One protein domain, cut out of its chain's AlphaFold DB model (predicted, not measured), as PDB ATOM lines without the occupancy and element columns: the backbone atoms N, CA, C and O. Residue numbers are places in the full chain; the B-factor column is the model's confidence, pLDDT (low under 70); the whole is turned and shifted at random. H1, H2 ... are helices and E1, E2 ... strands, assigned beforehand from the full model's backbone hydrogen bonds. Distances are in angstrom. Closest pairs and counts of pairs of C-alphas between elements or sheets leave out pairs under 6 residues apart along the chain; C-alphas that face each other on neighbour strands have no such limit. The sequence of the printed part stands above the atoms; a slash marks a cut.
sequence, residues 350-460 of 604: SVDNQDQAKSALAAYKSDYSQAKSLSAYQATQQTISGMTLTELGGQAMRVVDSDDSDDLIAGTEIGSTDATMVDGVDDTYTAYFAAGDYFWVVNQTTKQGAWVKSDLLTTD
ATOM      1  N   SER A 350     115.923 132.888 115.455       87.69
ATOM      2  CA  SER A 350     114.709 132.070 115.610       87.69
ATOM      3  C   SER A 350     114.905 130.585 115.286       87.69
ATOM      4  O   SER A 350     113.932 129.839 115.336       87.69
ATOM      5  N   VAL A 351     116.125 130.173 114.929       84.88
ATOM      6  CA  VAL A 351     116.497 128.803 114.541       84.88
ATOM      7  C   VAL A 351     117.791 128.376 115.242       84.88
ATOM      8  O   VAL A 351     118.654 129.215 115.525       84.88
ATOM      9  N   ASP A 352     117.948 127.081 115.519       86.00
ATOM     10  CA  ASP A 352     119.128 126.539 116.199       86.00
ATOM     11  C   ASP A 352     120.352 126.467 115.261       86.00
ATOM     12  O   ASP A 352     121.474 126.786 115.668       86.00
ATOM     13  N   ASN A 353     120.169 126.125 113.978       86.50
ATOM     14  CA  ASN A 353     121.259 126.015 112.998       86.50
ATOM     15  C   ASN A 353     121.650 127.373 112.371       86.50
ATOM     16  O   ASN A 353     121.552 127.615 111.164       86.50
ATOM     17  N   GLN A 354     122.123 128.289 113.213       88.12
ATOM     18  CA  GLN A 354     122.372 129.685 112.840       88.12
ATOM     19  C   GLN A 354     123.376 129.879 111.695       88.12
ATOM     20  O   GLN A 354     123.247 130.837 110.936       88.12
ATOM     21  N   ASP A 355     124.394 129.026 111.561       86.19
ATOM     22  CA  ASP A 355     125.406 129.188 110.508       86.19
ATOM     23  C   ASP A 355     124.858 128.823 109.127       86.19
ATOM     24  O   ASP A 355     125.105 129.548 108.158       86.19
ATOM     25  N   GLN A 356     124.016 127.789 109.041       84.56
ATOM     26  CA  GLN A 356     123.345 127.463 107.790       84.56
ATOM     27  C   GLN A 356     122.260 128.491 107.442       84.56
ATOM     28  O   GLN A 356     122.073 128.806 106.266       84.56
ATOM     29  N   ALA A 357     121.600 129.083 108.444       86.62
ATOM     30  CA  ALA A 357     120.645 130.170 108.237       86.62
ATOM     31  C   ALA A 357     121.329 131.454 107.723       86.62
ATOM     32  O   ALA A 357     120.804 132.123 106.832       86.62
ATOM     33  N   LYS A 358     122.544 131.775 108.204       89.50
ATOM     34  CA  LYS A 358     123.353 132.892 107.671       89.50
ATOM     35  C   LYS A 358     123.712 132.670 106.202       89.50
ATOM     36  O   LYS A 358     123.735 133.627 105.435       89.50
ATOM     37  N   SER A 359     123.973 131.420 105.809       84.81
ATOM     38  CA  SER A 359     124.192 131.051 104.407       84.81
ATOM     39  C   SER A 359     122.915 131.242 103.573       84.81
ATOM     40  O   SER A 359     122.968 131.915 102.546       84.81
ATOM     41  N   ALA A 360     121.764 130.767 104.068       83.44
ATOM     42  CA  ALA A 360     120.451 130.884 103.417       83.44
ATOM     43  C   ALA A 360     119.977 132.325 103.171       83.44
ATOM     44  O   ALA A 360     119.192 132.581 102.259       83.44
ATOM     45  N   LEU A 361     120.435 133.268 104.000       87.44
ATOM     46  CA  LEU A 361     120.043 134.678 103.957       87.44
ATOM     47  C   LEU A 361     121.160 135.611 103.453       87.44
ATOM     48  O   LEU A 361     121.034 136.834 103.540       87.44
ATOM     49  N   ALA A 362     122.257 135.063 102.919       85.12
ATOM     50  CA  ALA A 362     123.426 135.845 102.516       85.12
ATOM     51  C   ALA A 362     123.134 136.837 101.370       85.12
ATOM     52  O   ALA A 362     123.621 137.971 101.412       85.12
ATOM     53  N   ALA A 363     122.320 136.445 100.381       81.38
ATOM     54  CA  ALA A 363     121.892 137.325  99.286       81.38
ATOM     55  C   ALA A 363     121.015 138.473  99.803       81.38
ATOM     56  O   ALA A 363     121.392 139.634  99.666       81.38
ATOM     57  N   TYR A 364     119.958 138.155 100.552       84.12
ATOM     58  CA  TYR A 364     119.115 139.150 101.219       84.12
ATOM     59  C   TYR A 364     119.911 140.160 102.066       84.12
ATOM     60  O   TYR A 364     119.619 141.358 102.040       84.12
ATOM     61  N   LYS A 365     120.951 139.704 102.786       86.50
ATOM     62  CA  LYS A 365     121.866 140.582 103.535       86.50
ATOM     63  C   LYS A 365     122.705 141.482 102.628       86.50
ATOM     64  O   LYS A 365     122.892 142.663 102.934       86.50
ATOM     65  N   SER A 366     123.200 140.943 101.519       85.25
ATOM     66  CA  SER A 366     123.907 141.698 100.482       85.25
ATOM     67  C   SER A 366     123.025 142.813  99.912       85.25
ATOM     68  O   SER A 366     123.463 143.962  99.828       85.25
ATOM     69  N   ASP A 367     121.763 142.508  99.612       82.75
ATOM     70  CA  ASP A 367     120.849 143.397  98.900       82.75
ATOM     71  C   ASP A 367     120.473 144.654  99.689       82.75
ATOM     72  O   ASP A 367     120.623 145.765  99.173       82.75
ATOM     73  N   TYR A 368     120.092 144.539 100.969       80.81
ATOM     74  CA  TYR A 368     119.852 145.744 101.777       80.81
ATOM     75  C   TYR A 368     121.151 146.497 102.114       80.81
ATOM     76  O   TYR A 368     121.131 147.721 102.262       80.81
ATOM     77  N   SER A 369     122.292 145.802 102.190       81.75
ATOM     78  CA  SER A 369     123.600 146.439 102.415       81.75
ATOM     79  C   SER A 369     124.059 147.258 101.201       81.75
ATOM     80  O   SER A 369     124.690 148.304 101.361       81.75
ATOM     81  N   GLN A 370     123.723 146.810  99.987       83.19
ATOM     82  CA  GLN A 370     124.069 147.461  98.718       83.19
ATOM     83  C   GLN A 370     122.961 148.373  98.158       83.19
ATOM     84  O   GLN A 370     123.167 149.024  97.126       83.19
ATOM     85  N   ALA A 371     121.805 148.452  98.822       81.56
ATOM     86  CA  ALA A 371     120.649 149.229  98.387       81.56
ATOM     87  C   ALA A 371     120.987 150.718  98.181       81.56
ATOM     88  O   ALA A 371     121.305 151.457  99.112       81.56
ATOM     89  N   LYS A 372     120.871 151.185  96.932       77.31
ATOM     90  CA  LYS A 372     121.221 152.567  96.537       77.31
ATOM     91  C   LYS A 372     120.096 153.580  96.777       77.31
ATOM     92  O   LYS A 372     120.356 154.781  96.745       77.31
ATOM     93  N   SER A 373     118.873 153.108  97.014       85.31
ATOM     94  CA  SER A 373     117.684 153.921  97.272       85.31
ATOM     95  C   SER A 373     116.945 153.435  98.521       85.31
ATOM     96  O   SER A 373     116.988 152.253  98.871       85.31
ATOM     97  N   LEU A 374     116.222 154.346  99.181       87.06
ATOM     98  CA  LEU A 374     115.441 154.018 100.377       87.06
ATOM     99  C   LEU A 374     114.338 152.983 100.090       87.06
ATOM    100  O   LEU A 374     114.067 152.138 100.937       87.06
ATOM    101  N   SER A 375     113.726 153.020  98.902       85.94
ATOM    102  CA  SER A 375     112.678 152.066  98.522       85.94
ATOM    103  C   SER A 375     113.209 150.644  98.345       85.94
ATOM    104  O   SER A 375     112.542 149.710  98.777       85.94
ATOM    105  N   ALA A 376     114.403 150.473  97.766       84.50
ATOM    106  CA  ALA A 376     115.046 149.162  97.658       84.50
ATOM    107  C   ALA A 376     115.387 148.610  99.051       84.50
ATOM    108  O   ALA A 376     114.981 147.503  99.390       84.50
ATOM    109  N   TYR A 377     116.019 149.432  99.895       87.38
ATOM    110  CA  TYR A 377     116.349 149.071 101.276       87.38
ATOM    111  C   TYR A 377     115.111 148.634 102.078       87.38
ATOM    112  O   TYR A 377     115.126 147.590 102.729       87.38
ATOM    113  N   GLN A 378     114.017 149.398 101.998       86.69
ATOM    114  CA  GLN A 378     112.764 149.078 102.686       86.69
ATOM    115  C   GLN A 378     112.087 147.814 102.144       86.69
ATOM    116  O   GLN A 378     111.548 147.049 102.941       86.69
ATOM    117  N   ALA A 379     112.130 147.570 100.830       85.31
ATOM    118  CA  ALA A 379     111.562 146.366 100.230       85.31
ATOM    119  C   ALA A 379     112.281 145.100 100.723       85.31
ATOM    120  O   ALA A 379     111.627 144.204 101.248       85.31
ATOM    121  N   THR A 380     113.616 145.059 100.664       81.81
ATOM    122  CA  THR A 380     114.397 143.909 101.153       81.81
ATOM    123  C   THR A 380     114.211 143.697 102.662       81.81
ATOM    124  O   THR A 380     113.992 142.571 103.107       81.81
ATOM    125  N   GLN A 381     114.202 144.773 103.462       83.75
ATOM    126  CA  GLN A 381     113.913 144.698 104.903       83.75
ATOM    127  C   GLN A 381     112.516 144.136 105.202       83.75
ATOM    128  O   GLN A 381     112.358 143.344 106.134       83.75
ATOM    129  N   GLN A 382     111.502 144.521 104.421       85.31
ATOM    130  CA  GLN A 382     110.145 143.999 104.561       85.31
ATOM    131  C   GLN A 382     110.072 142.508 104.197       85.31
ATOM    132  O   GLN A 382     109.413 141.759 104.915       85.31
ATOM    133  N   THR A 383     110.776 142.073 103.146       83.88
ATOM    134  CA  THR A 383     110.861 140.659 102.742       83.88
ATOM    135  C   THR A 383     111.427 139.791 103.866       83.88
ATOM    136  O   THR A 383     110.790 138.818 104.257       83.88
ATOM    137  N   ILE A 384     112.565 140.177 104.456       85.88
ATOM    138  CA  ILE A 384     113.167 139.444 105.586       85.88
ATOM    139  C   ILE A 384     112.249 139.481 106.814       85.88
ATOM    140  O   ILE A 384     112.030 138.458 107.452       85.88
ATOM    141  N   SER A 385     111.667 140.643 107.132       84.56
ATOM    142  CA  SER A 385     110.795 140.805 108.309       84.56
ATOM    143  C   SER A 385     109.488 140.008 108.232       84.56
ATOM    144  O   SER A 385     108.870 139.765 109.267       84.56
ATOM    145  N   GLY A 386     109.035 139.651 107.025       84.00
ATOM    146  CA  GLY A 386     107.865 138.801 106.795       84.00
ATOM    147  C   GLY A 386     108.186 137.312 106.639       84.00
ATOM    148  O   GLY A 386     107.262 136.503 106.581       84.00
ATOM    149  N   MET A 387     109.466 136.940 106.557       85.25
ATOM    150  CA  MET A 387     109.899 135.557 106.383       85.25
ATOM    151  C   MET A 387     109.808 134.781 107.703       85.25
ATOM    152  O   MET A 387     110.013 135.323 108.787       85.25
ATOM    153  N   THR A 388     109.497 133.489 107.624       88.62
ATOM    154  CA  THR A 388     109.513 132.562 108.764       88.62
ATOM    155  C   THR A 388     110.276 131.316 108.344       88.62
ATOM    156  O   THR A 388     109.904 130.684 107.359       88.62
ATOM    157  N   LEU A 389     111.340 130.984 109.079       88.81
ATOM    158  CA  LEU A 389     112.120 129.765 108.880       88.81
ATOM    159  C   LEU A 389     111.594 128.657 109.799       88.81
ATOM    160  O   LEU A 389     111.370 128.889 110.984       88.81
ATOM    161  N   THR A 390     111.422 127.455 109.255       88.25
ATOM    162  CA  THR A 390     111.093 126.231 110.004       88.25
ATOM    163  C   THR A 390     112.226 125.232 109.831       88.25
ATOM    164  O   THR A 390     112.581 124.930 108.697       88.25
ATOM    165  N   GLU A 391     112.811 124.719 110.912       85.31
ATOM    166  CA  GLU A 391     113.924 123.763 110.820       85.31
ATOM    167  C   GLU A 391     113.442 122.349 110.469       85.31
ATOM    168  O   GLU A 391     112.445 121.874 111.008       85.31
ATOM    169  N   LEU A 392     114.173 121.671 109.578       77.44
ATOM    170  CA  LEU A 392     113.811 120.346 109.051       77.44
ATOM    171  C   LEU A 392     114.673 119.195 109.602       77.44
ATOM    172  O   LEU A 392     114.514 118.052 109.192       77.44
ATOM    173  N   GLY A 393     115.598 119.473 110.526       67.62
ATOM    174  CA  GLY A 393     116.403 118.440 111.194       67.62
ATOM    175  C   GLY A 393     117.463 117.746 110.325       67.62
ATOM    176  O   GLY A 393     118.087 116.802 110.798       67.62
ATOM    177  N   GLY A 394     117.703 118.216 109.094       67.06
ATOM    178  CA  GLY A 394     118.702 117.642 108.186       67.06
ATOM    179  C   GLY A 394     118.175 116.484 107.334       67.06
ATOM    180  O   GLY A 394     118.859 115.476 107.185       67.06
ATOM    181  N   GLN A 395     116.969 116.622 106.781       66.94
ATOM    182  CA  GLN A 395     116.370 115.625 105.887       66.94
ATOM    183  C   GLN A 395     117.161 115.499 104.579       66.94
ATOM    184  O   GLN A 395     117.506 116.509 103.957       66.94
ATOM    185  N   ALA A 396     117.442 114.262 104.166       67.00
ATOM    186  CA  ALA A 396     117.997 113.968 102.853       67.00
ATOM    187  C   ALA A 396     116.896 114.099 101.790       67.00
ATOM    188  O   ALA A 396     115.820 113.522 101.940       67.00
ATOM    189  N   MET A 397     117.177 114.865 100.738       66.38
ATOM    190  CA  MET A 397     116.268 115.099  99.620       66.38
ATOM    191  C   MET A 397     116.955 114.748  98.297       66.38
ATOM    192  O   MET A 397     118.153 114.996  98.129       66.38
ATOM    193  N   ARG A 398     116.169 114.250  97.343       65.69
ATOM    194  CA  ARG A 398     116.518 114.107  95.921       65.69
ATOM    195  C   ARG A 398     115.621 115.015  95.074       65.69
ATOM    196  O   ARG A 398     114.626 115.533  95.576       65.69
ATOM    197  N   VAL A 399     115.979 115.224  93.809       60.25
ATOM    198  CA  VAL A 399     115.138 115.920  92.814       60.25
ATOM    199  C   VAL A 399     114.233 114.891  92.122       60.25
ATOM    200  O   VAL A 399     114.644 113.750  91.937       60.25
ATOM    201  N   VAL A 400     112.991 115.268  91.796       54.03
ATOM    202  CA  VAL A 400     111.922 114.311  91.410       54.03
ATOM    203  C   VAL A 400     111.818 114.051  89.905       54.03
ATOM    204  O   VAL A 400     111.210 113.062  89.511       54.03
ATOM    205  N   ASP A 401     112.354 114.936  89.066       51.22
ATOM    206  CA  ASP A 401     112.083 114.935  87.625       51.22
ATOM    207  C   ASP A 401     113.350 115.303  86.836       51.22
ATOM    208  O   ASP A 401     113.998 116.306  87.146       51.22
ATOM    209  N   SER A 402     113.720 114.469  85.861       48.41
ATOM    210  CA  SER A 402     114.948 114.605  85.063       48.41
ATOM    211  C   SER A 402     114.799 114.076  83.628       48.41
ATOM    212  O   SER A 402     115.752 113.519  83.087       48.41
ATOM    213  N   ASP A 403     113.620 114.220  83.010       42.66
ATOM    214  CA  ASP A 403     113.390 113.782  81.617       42.66
ATOM    215  C   ASP A 403     113.273 114.934  80.587       42.66
ATOM    216  O   ASP A 403     113.240 114.656  79.390       42.66
ATOM    217  N   ASP A 404     113.230 116.216  80.999       43.59
ATOM    218  CA  ASP A 404     113.276 117.370  80.061       43.59
ATOM    219  C   ASP A 404     113.627 118.727  80.745       43.59
ATOM    220  O   ASP A 404     113.101 119.787  80.394       43.59
ATOM    221  N   SER A 405     114.489 118.724  81.773       40.00
ATOM    222  CA  SER A 405     114.804 119.911  82.596       40.00
ATOM    223  C   SER A 405     116.147 120.577  82.255       40.00
ATOM    224  O   SER A 405     117.079 120.584  83.066       40.00
ATOM    225  N   ASP A 406     116.219 121.193  81.074       38.22
ATOM    226  CA  ASP A 406     117.132 122.323  80.860       38.22
ATOM    227  C   ASP A 406     116.749 123.492  81.794       38.22
ATOM    228  O   ASP A 406     115.589 123.679  82.163       38.22
ATOM    229  N   ASP A 407     117.745 124.319  82.095       45.47
ATOM    230  CA  ASP A 407     117.658 125.614  82.773       45.47
ATOM    231  C   ASP A 407     117.144 125.685  84.204       45.47
ATOM    232  O   ASP A 407     115.964 125.748  84.544       45.47
ATOM    233  N   LEU A 408     118.154 125.918  85.024       47.34
ATOM    234  CA  LEU A 408     118.127 126.353  86.391       47.34
ATOM    235  C   LEU A 408     119.536 127.033  86.612       47.34
ATOM    236  O   LEU A 408     120.459 126.727  85.871       47.34
ATOM    237  N   ILE A 409     119.777 127.940  87.585       46.62
ATOM    238  CA  ILE A 409     121.058 128.549  88.087       46.62
ATOM    239  C   ILE A 409     120.948 128.964  89.586       46.62
ATOM    240  O   ILE A 409     120.295 129.953  89.879       46.62
ATOM    241  N   ALA A 410     121.595 128.232  90.522       51.28
ATOM    242  CA  ALA A 410     121.460 128.299  92.008       51.28
ATOM    243  C   ALA A 410     120.754 129.539  92.630       51.28
ATOM    244  O   ALA A 410     121.391 130.546  92.957       51.28
ATOM    245  N   GLY A 411     119.445 129.424  92.881       58.84
ATOM    246  CA  GLY A 411     118.611 130.473  93.468       58.84
ATOM    247  C   GLY A 411     118.975 130.806  94.915       58.84
ATOM    248  O   GLY A 411     118.780 130.005  95.831       58.84
ATOM    249  N   THR A 412     119.487 132.015  95.147       68.19
ATOM    250  CA  THR A 412     119.888 132.489  96.488       68.19
ATOM    251  C   THR A 412     118.775 133.220  97.244       68.19
ATOM    252  O   THR A 412     118.953 133.564  98.412       68.19
ATOM    253  N   GLU A 413     117.608 133.399  96.619       73.62
ATOM    254  CA  GLU A 413     116.419 134.027  97.203       73.62
ATOM    255  C   GLU A 413     115.145 133.207  96.925       73.62
ATOM    256  O   GLU A 413     115.008 132.562  95.883       73.62
ATOM    257  N   ILE A 414     114.179 133.250  97.843       77.19
ATOM    258  CA  ILE A 414     112.863 132.613  97.699       77.19
ATOM    259  C   ILE A 414     112.167 133.133  96.439       77.19
ATOM    260  O   ILE A 414     111.980 134.340  96.276       77.19
ATOM    261  N   GLY A 415     111.742 132.218  95.567       68.88
ATOM    262  CA  GLY A 415     111.078 132.564  94.311       68.88
ATOM    263  C   GLY A 415     111.997 133.158  93.243       68.88
ATOM    264  O   GLY A 415     111.488 133.587  92.208       68.88
ATOM    265  N   SER A 416     113.323 133.159  93.444       60.31
ATOM    266  CA  SER A 416     114.245 133.301  92.315       60.31
ATOM    267  C   SER A 416     114.080 132.075  91.413       60.31
ATOM    268  O   SER A 416     114.360 130.946  91.807       60.31
ATOM    269  N   THR A 417     113.520 132.287  90.221       52.53
ATOM    270  CA  THR A 417     113.485 131.261  89.180       52.53
ATOM    271  C   THR A 417     114.899 131.118  88.658       52.53
ATOM    272  O   THR A 417     115.352 132.058  88.005       52.53
ATOM    273  N   ASP A 418     115.558 130.028  89.077       45.72
ATOM    274  CA  ASP A 418     116.706 129.319  88.479       45.72
ATOM    275  C   ASP A 418     117.453 128.532  89.619       45.72
ATOM    276  O   ASP A 418     117.672 129.078  90.693       45.72
ATOM    277  N   ALA A 419     117.844 127.244  89.453       48.94
ATOM    278  CA  ALA A 419     118.723 126.448  90.380       48.94
ATOM    279  C   ALA A 419     119.645 125.274  89.805       48.94
ATOM    280  O   ALA A 419     119.380 124.121  90.131       48.94
ATOM    281  N   THR A 420     120.638 125.473  88.895       42.94
ATOM    282  CA  THR A 420     121.230 124.372  88.052       42.94
ATOM    283  C   THR A 420     121.897 123.280  88.849       42.94
ATOM    284  O   THR A 420     122.680 123.571  89.753       42.94
ATOM    285  N   MET A 421     121.725 122.052  88.367       48.38
ATOM    286  CA  MET A 421     122.498 120.884  88.764       48.38
ATOM    287  C   MET A 421     123.012 120.190  87.496       48.38
ATOM    288  O   MET A 421     122.424 120.338  86.426       48.38
ATOM    289  N   VAL A 422     124.167 119.527  87.587       39.75
ATOM    290  CA  VAL A 422     124.793 118.864  86.434       39.75
ATOM    291  C   VAL A 422     124.163 117.488  86.259       39.75
ATOM    292  O   VAL A 422     124.064 116.735  87.222       39.75
ATOM    293  N   ASP A 423     123.757 117.185  85.032       39.00
ATOM    294  CA  ASP A 423     123.091 115.935  84.672       39.00
ATOM    295  C   ASP A 423     123.951 114.686  84.978       39.00
ATOM    296  O   ASP A 423     125.174 114.694  84.796       39.00
ATOM    297  N   GLY A 424     123.301 113.606  85.426       43.59
ATOM    298  CA  GLY A 424     123.911 112.281  85.596       43.59
ATOM    299  C   GLY A 424     124.717 112.012  86.880       43.59
ATOM    300  O   GLY A 424     125.692 111.258  86.816       43.59
ATOM    301  N   VAL A 425     124.346 112.576  88.038       43.25
ATOM    302  CA  VAL A 425     124.962 112.236  89.344       43.25
ATOM    303  C   VAL A 425     123.900 112.057  90.439       43.25
ATOM    304  O   VAL A 425     122.959 112.843  90.507       43.25
ATOM    305  N   ASP A 426     124.093 111.086  91.343       54.38
ATOM    306  CA  ASP A 426     123.352 110.915  92.611       54.38
ATOM    307  C   ASP A 426     123.633 112.058  93.617       54.38
ATOM    308  O   ASP A 426     124.100 111.851  94.743       54.38
ATOM    309  N   ASP A 427     123.379 113.304  93.218       56.09
ATOM    310  CA  ASP A 427     123.571 114.455  94.090       56.09
ATOM    311  C   ASP A 427     122.529 114.428  95.217       56.09
ATOM    312  O   ASP A 427     121.345 114.718  95.054       56.09
ATOM    313  N   THR A 428     122.996 114.052  96.407       66.25
ATOM    314  CA  THR A 428     122.200 114.078  97.632       66.25
ATOM    315  C   THR A 428     122.157 115.503  98.172       66.25
ATOM    316  O   THR A 428     123.199 116.132  98.394       66.25
ATOM    317  N   TYR A 429     120.956 116.002  98.454       74.94
ATOM    318  CA  TYR A 429     120.751 117.298  99.090       74.94
ATOM    319  C   TYR A 429     120.371 117.115 100.554       74.94
ATOM    320  O   TYR A 429     119.713 116.148 100.923       74.94
ATOM    321  N   THR A 430     120.740 118.070 101.405       77.19
ATOM    322  CA  THR A 430     120.213 118.140 102.775       77.19
ATOM    323  C   THR A 430     119.389 119.401 102.949       77.19
ATOM    324  O   THR A 430     119.909 120.506 102.783       77.19
ATOM    325  N   ALA A 431     118.113 119.231 103.285       81.25
ATOM    326  CA  ALA A 431     117.206 120.315 103.619       81.25
ATOM    327  C   ALA A 431     117.390 120.732 105.083       81.25
ATOM    328  O   ALA A 431     117.300 119.914 106.004       81.25
ATOM    329  N   TYR A 432     117.643 122.023 105.297       83.25
ATOM    330  CA  TYR A 432     117.860 122.584 106.633       83.25
ATOM    331  C   TYR A 432     116.684 123.436 107.107       83.25
ATOM    332  O   TYR A 432     116.284 123.312 108.265       83.25
ATOM    333  N   PHE A 433     116.102 124.251 106.220       87.88
ATOM    334  CA  PHE A 433     114.985 125.141 106.551       87.88
ATOM    335  C   PHE A 433     113.884 125.092 105.499       87.88
ATOM    336  O   PHE A 433     114.179 124.979 104.314       87.88
ATOM    337  N   ALA A 434     112.638 125.286 105.921       84.38
ATOM    338  CA  ALA A 434     111.511 125.633 105.065       84.38
ATOM    339  C   ALA A 434     111.085 127.092 105.276       84.38
ATOM    340  O   ALA A 434     111.101 127.589 106.405       84.38
ATOM    341  N   ALA A 435     110.659 127.752 104.200       86.19
ATOM    342  CA  ALA A 435     110.093 129.097 104.196       86.19
ATOM    343  C   ALA A 435     108.923 129.161 103.197       86.19
ATOM    344  O   ALA A 435     109.100 129.444 102.012       86.19
ATOM    345  N   GLY A 436     107.713 128.858 103.678       85.25
ATOM    346  CA  GLY A 436     106.565 128.606 102.800       85.25
ATOM    347  C   GLY A 436     106.795 127.357 101.945       85.25
ATOM    348  O   GLY A 436     107.301 126.358 102.450       85.25
ATOM    349  N   ASP A 437     106.483 127.440 100.651       84.62
ATOM    350  CA  ASP A 437     106.612 126.337  99.684       84.62
ATOM    351  C   ASP A 437     108.059 126.133  99.167       84.62
ATOM    352  O   ASP A 437     108.264 125.607  98.075       84.62
ATOM    353  N   TYR A 438     109.075 126.601  99.902       86.06
ATOM    354  CA  TYR A 438     110.489 126.520  99.515       86.06
ATOM    355  C   TYR A 438     111.340 125.951 100.648       86.06
ATOM    356  O   TYR A 438     111.183 126.335 101.808       86.06
ATOM    357  N   PHE A 439     112.288 125.088 100.296       84.12
ATOM    358  CA  PHE A 439     113.293 124.527 101.190       84.12
ATOM    359  C   PHE A 439     114.680 125.088 100.852       84.12
ATOM    360  O   PHE A 439     115.083 125.132  99.690       84.12
ATOM    361  N   TRP A 440     115.430 125.497 101.874       86.12
ATOM    362  CA  TRP A 440     116.860 125.760 101.759       86.12
ATOM    363  C   TRP A 440     117.604 124.432 101.835       86.12
ATOM    364  O   TRP A 440     117.670 123.798 102.899       86.12
ATOM    365  N   VAL A 441     118.155 124.026 100.696       79.69
ATOM    366  CA  VAL A 441     118.881 122.769 100.527       79.69
ATOM    367  C   VAL A 441     120.360 123.027 100.270       79.69
ATOM    368  O   VAL A 441     120.727 124.049  99.695       79.69
ATOM    369  N   VAL A 442     121.217 122.094 100.684       79.06
ATOM    370  CA  VAL A 442     122.657 122.099 100.377       79.06
ATOM    371  C   VAL A 442     123.013 120.848  99.599       79.06
ATOM    372  O   VAL A 442     122.751 119.742 100.069       79.06
ATOM    373  N   ASN A 443     123.652 121.031  98.450       75.62
ATOM    374  CA  ASN A 443     124.238 119.954  97.664       75.62
ATOM    375  C   ASN A 443     125.444 119.366  98.421       75.62
ATOM    376  O   ASN A 443     126.385 120.093  98.767       75.62
ATOM    377  N   GLN A 444     125.436 118.059  98.702       74.12
ATOM    378  CA  GLN A 444     126.498 117.444  99.501       74.12
ATOM    379  C   GLN A 444     127.832 117.281  98.759       74.12
ATOM    380  O   GLN A 444     128.864 117.176  99.425       74.12
ATOM    381  N   THR A 445     127.850 117.356  97.433       69.56
ATOM    382  CA  THR A 445     129.060 117.307  96.605       69.56
ATOM    383  C   THR A 445     129.738 118.678  96.524       69.56
ATOM    384  O   THR A 445     130.900 118.836  96.898       69.56
ATOM    385  N   THR A 446     129.007 119.704  96.082       72.25
ATOM    386  CA  THR A 446     129.542 121.050  95.805       72.25
ATOM    387  C   THR A 446     129.581 121.964  97.031       72.25
ATOM    388  O   THR A 446     130.260 122.992  97.005       72.25
ATOM    389  N   LYS A 447     128.850 121.608  98.101       75.88
ATOM    390  CA  LYS A 447     128.623 122.422  99.313       75.88
ATOM    391  C   LYS A 447     127.993 123.793  99.033       75.88
ATOM    392  O   LYS A 447     128.085 124.699  99.861       75.88
ATOM    393  N   GLN A 448     127.333 123.942  97.887       76.12
ATOM    394  CA  GLN A 448     126.527 125.114  97.552       76.12
ATOM    395  C   GLN A 448     125.096 124.928  98.067       76.12
ATOM    396  O   GLN A 448     124.578 123.808  98.084       76.12
ATOM    397  N   GLY A 449     124.473 126.022  98.507       77.06
ATOM    398  CA  GLY A 449     123.089 126.037  98.977       77.06
ATOM    399  C   GLY A 449     122.192 126.896  98.091       77.06
ATOM    400  O   GLY A 449     122.658 127.888  97.529       77.06
ATOM    401  N   ALA A 450     120.922 126.510  97.980       77.50
ATOM    402  CA  ALA A 450     119.905 127.219  97.207       77.50
ATOM    403  C   ALA A 450     118.509 127.081  97.841       77.50
ATOM    404  O   ALA A 450     118.221 126.110  98.548       77.50
ATOM    405  N   TRP A 451     117.634 128.046  97.559       82.06
ATOM    406  CA  TRP A 451     116.198 127.956  97.825       82.06
ATOM    407  C   TRP A 451     115.521 127.211  96.674       82.06
ATOM    408  O   TRP A 451     115.444 127.721  95.560       82.06
ATOM    409  N   VAL A 452     115.017 126.009  96.945       77.12
ATOM    410  CA  VAL A 452     114.356 125.138  95.962       77.12
ATOM    411  C   VAL A 452     112.899 124.948  96.364       77.12
ATOM    412  O   VAL A 452     112.584 124.825  97.546       77.12
ATOM    413  N   LYS A 453     111.984 124.963  95.395       78.56
ATOM    414  CA  LYS A 453     110.551 124.808  95.660       78.56
ATOM    415  C   LYS A 453     110.246 123.369  96.101       78.56
ATOM    416  O   LYS A 453     110.786 122.424  95.536       78.56
ATOM    417  N   SER A 454     109.409 123.196  97.122       75.06
ATOM    418  CA  SER A 454     109.233 121.909  97.809       75.06
ATOM    419  C   SER A 454     108.617 120.811  96.939       75.06
ATOM    420  O   SER A 454     108.825 119.637  97.219       75.06
ATOM    421  N   ASP A 455     107.867 121.171  95.893       73.50
ATOM    422  CA  ASP A 455     107.283 120.222  94.936       73.50
ATOM    423  C   ASP A 455     108.272 119.706  93.879       73.50
ATOM    424  O   ASP A 455     107.913 118.838  93.090       73.50
ATOM    425  N   LEU A 456     109.520 120.189  93.895       70.12
ATOM    426  CA  LEU A 456     110.621 119.695  93.063       70.12
ATOM    427  C   LEU A 456     111.517 118.677  93.798       70.12
ATOM    428  O   LEU A 456     112.572 118.317  93.273       70.12
ATOM    429  N   LEU A 457     111.139 118.224  95.005       69.62
ATOM    430  CA  LEU A 457     111.975 117.375  95.868       69.62
ATOM    431  C   LEU A 457     111.252 116.124  96.427       69.62
ATOM    432  O   LEU A 457     110.096 116.198  96.840       69.62
ATOM    433  N   THR A 458     111.965 114.994  96.507       64.31
ATOM    434  CA  THR A 458     111.547 113.699  97.099       64.31
ATOM    435  C   THR A 458     112.409 113.310  98.304       64.31
ATOM    436  O   THR A 458     113.535 113.780  98.452       64.31
ATOM    437  N   THR A 459     111.882 112.429  99.161       55.34
ATOM    438  CA  THR A 459     112.532 111.891 100.373       55.34
ATOM    439  C   THR A 459     112.743 110.377 100.276       55.34
ATOM    440  O   THR A 459     111.763 109.672 100.034       55.34
ATOM    441  N   ASP A 460     113.948 109.889 100.589       53.06
ATOM    442  CA  ASP A 460     114.270 108.454 100.723       53.06
ATOM    443  C   ASP A 460     114.670 108.084 102.164       53.06
ATOM    444  O   ASP A 460     115.387 108.833 102.831       53.06
TER     445      ASP A 460
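AT A GLANCE: This is residues 350 to 460 of the 604 residues of an uncharacterized protein of Weissella cibaria (UniProt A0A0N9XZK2). A strongly twisted sheet of four antiparallel strands has the short helix H1 across one face, and a helical hairpin, H2 and H3, reaches away past one end of the strands and gives the domain much of its length. A long loop, residues 400 to 428, swings out from the end of E1 past E4 and returns to E2. The printed part has 111 residues, with three named helices followed by four named strands, in the order H1 H2 H3 E1 E2 E3 E4; the sheet runs E1 - E2 - E3 - E4. The class is mixed, helices and strands, and the whole is compact, with a radius of gyration of the C-alphas of 14.6 A and spans of 45 by 32 by 22 A.

IN THESE COORDINATES: Find C-alpha 354 at (122.372, 129.685, 112.840), where H1 begins; it runs to residue 360. H2 takes residues 362 to 370, and H3 takes residues 374 to 386, 18.2 A long. E1, residues 390 to 399, starts at C-alpha 390 at (111.093, 126.231, 110.004), is 20.4 A long and bends by 88 degrees at residue 393. Further on come E2, residues 429 to 434, 13.8 A; E3, residues 438 to 443, 15.3 A; and E4, residues 449 to 453, 13.0 A, ending at C-alpha 453 at (110.551, 124.808, 95.660).

HOW THE PARTS SIT: Begin at H1, which is on the sheet at a height of 8.6 A; the C-alphas of Ala 360 and Trp 440 are its closest to E3, 6.5 A apart. It lies only just over E2 and E3, with 3 of its 7 C-alphas falling on each, and runs across the strands, at 87 degrees to E2 on the local plane. H1 and H2 meet only through their link. H2 and H3 touch as a helical hairpin, opposite ways at a shallow tilt of 27 degrees; their closest C-alphas, of Tyr 368 and Tyr 377, are 4.9 A apart. Neither is on the sheet. In H1, H2 and H3 every O i to N i+4 pair is within hydrogen-bond range. The four strands form a meander, each the antiparallel neighbour of the one before. Look for N 397 and O 429 at 2.8 A between E1 and E2, N 440 and O 433 at 2.8 A between E2 and E3, and N 439 and O 452 at 2.8 A between E3 and E4. E1 and E4 are the edge strands, and they are apart. Residues 398 to 399 of E1 also pair with residues 457 to 458, antiparallel.

THE WHOLE: The two farthest C-alphas, of Ser 373 and Asp 460, are 45.7 A apart. The printed part has no cut. The link E1 to E2, 29 residues, is long; the other links are tight. The mean pLDDT of the printed part is 72.7, and 39 residues are under 70: 393 to 412, 415 to 428, 445 and 457 to 460.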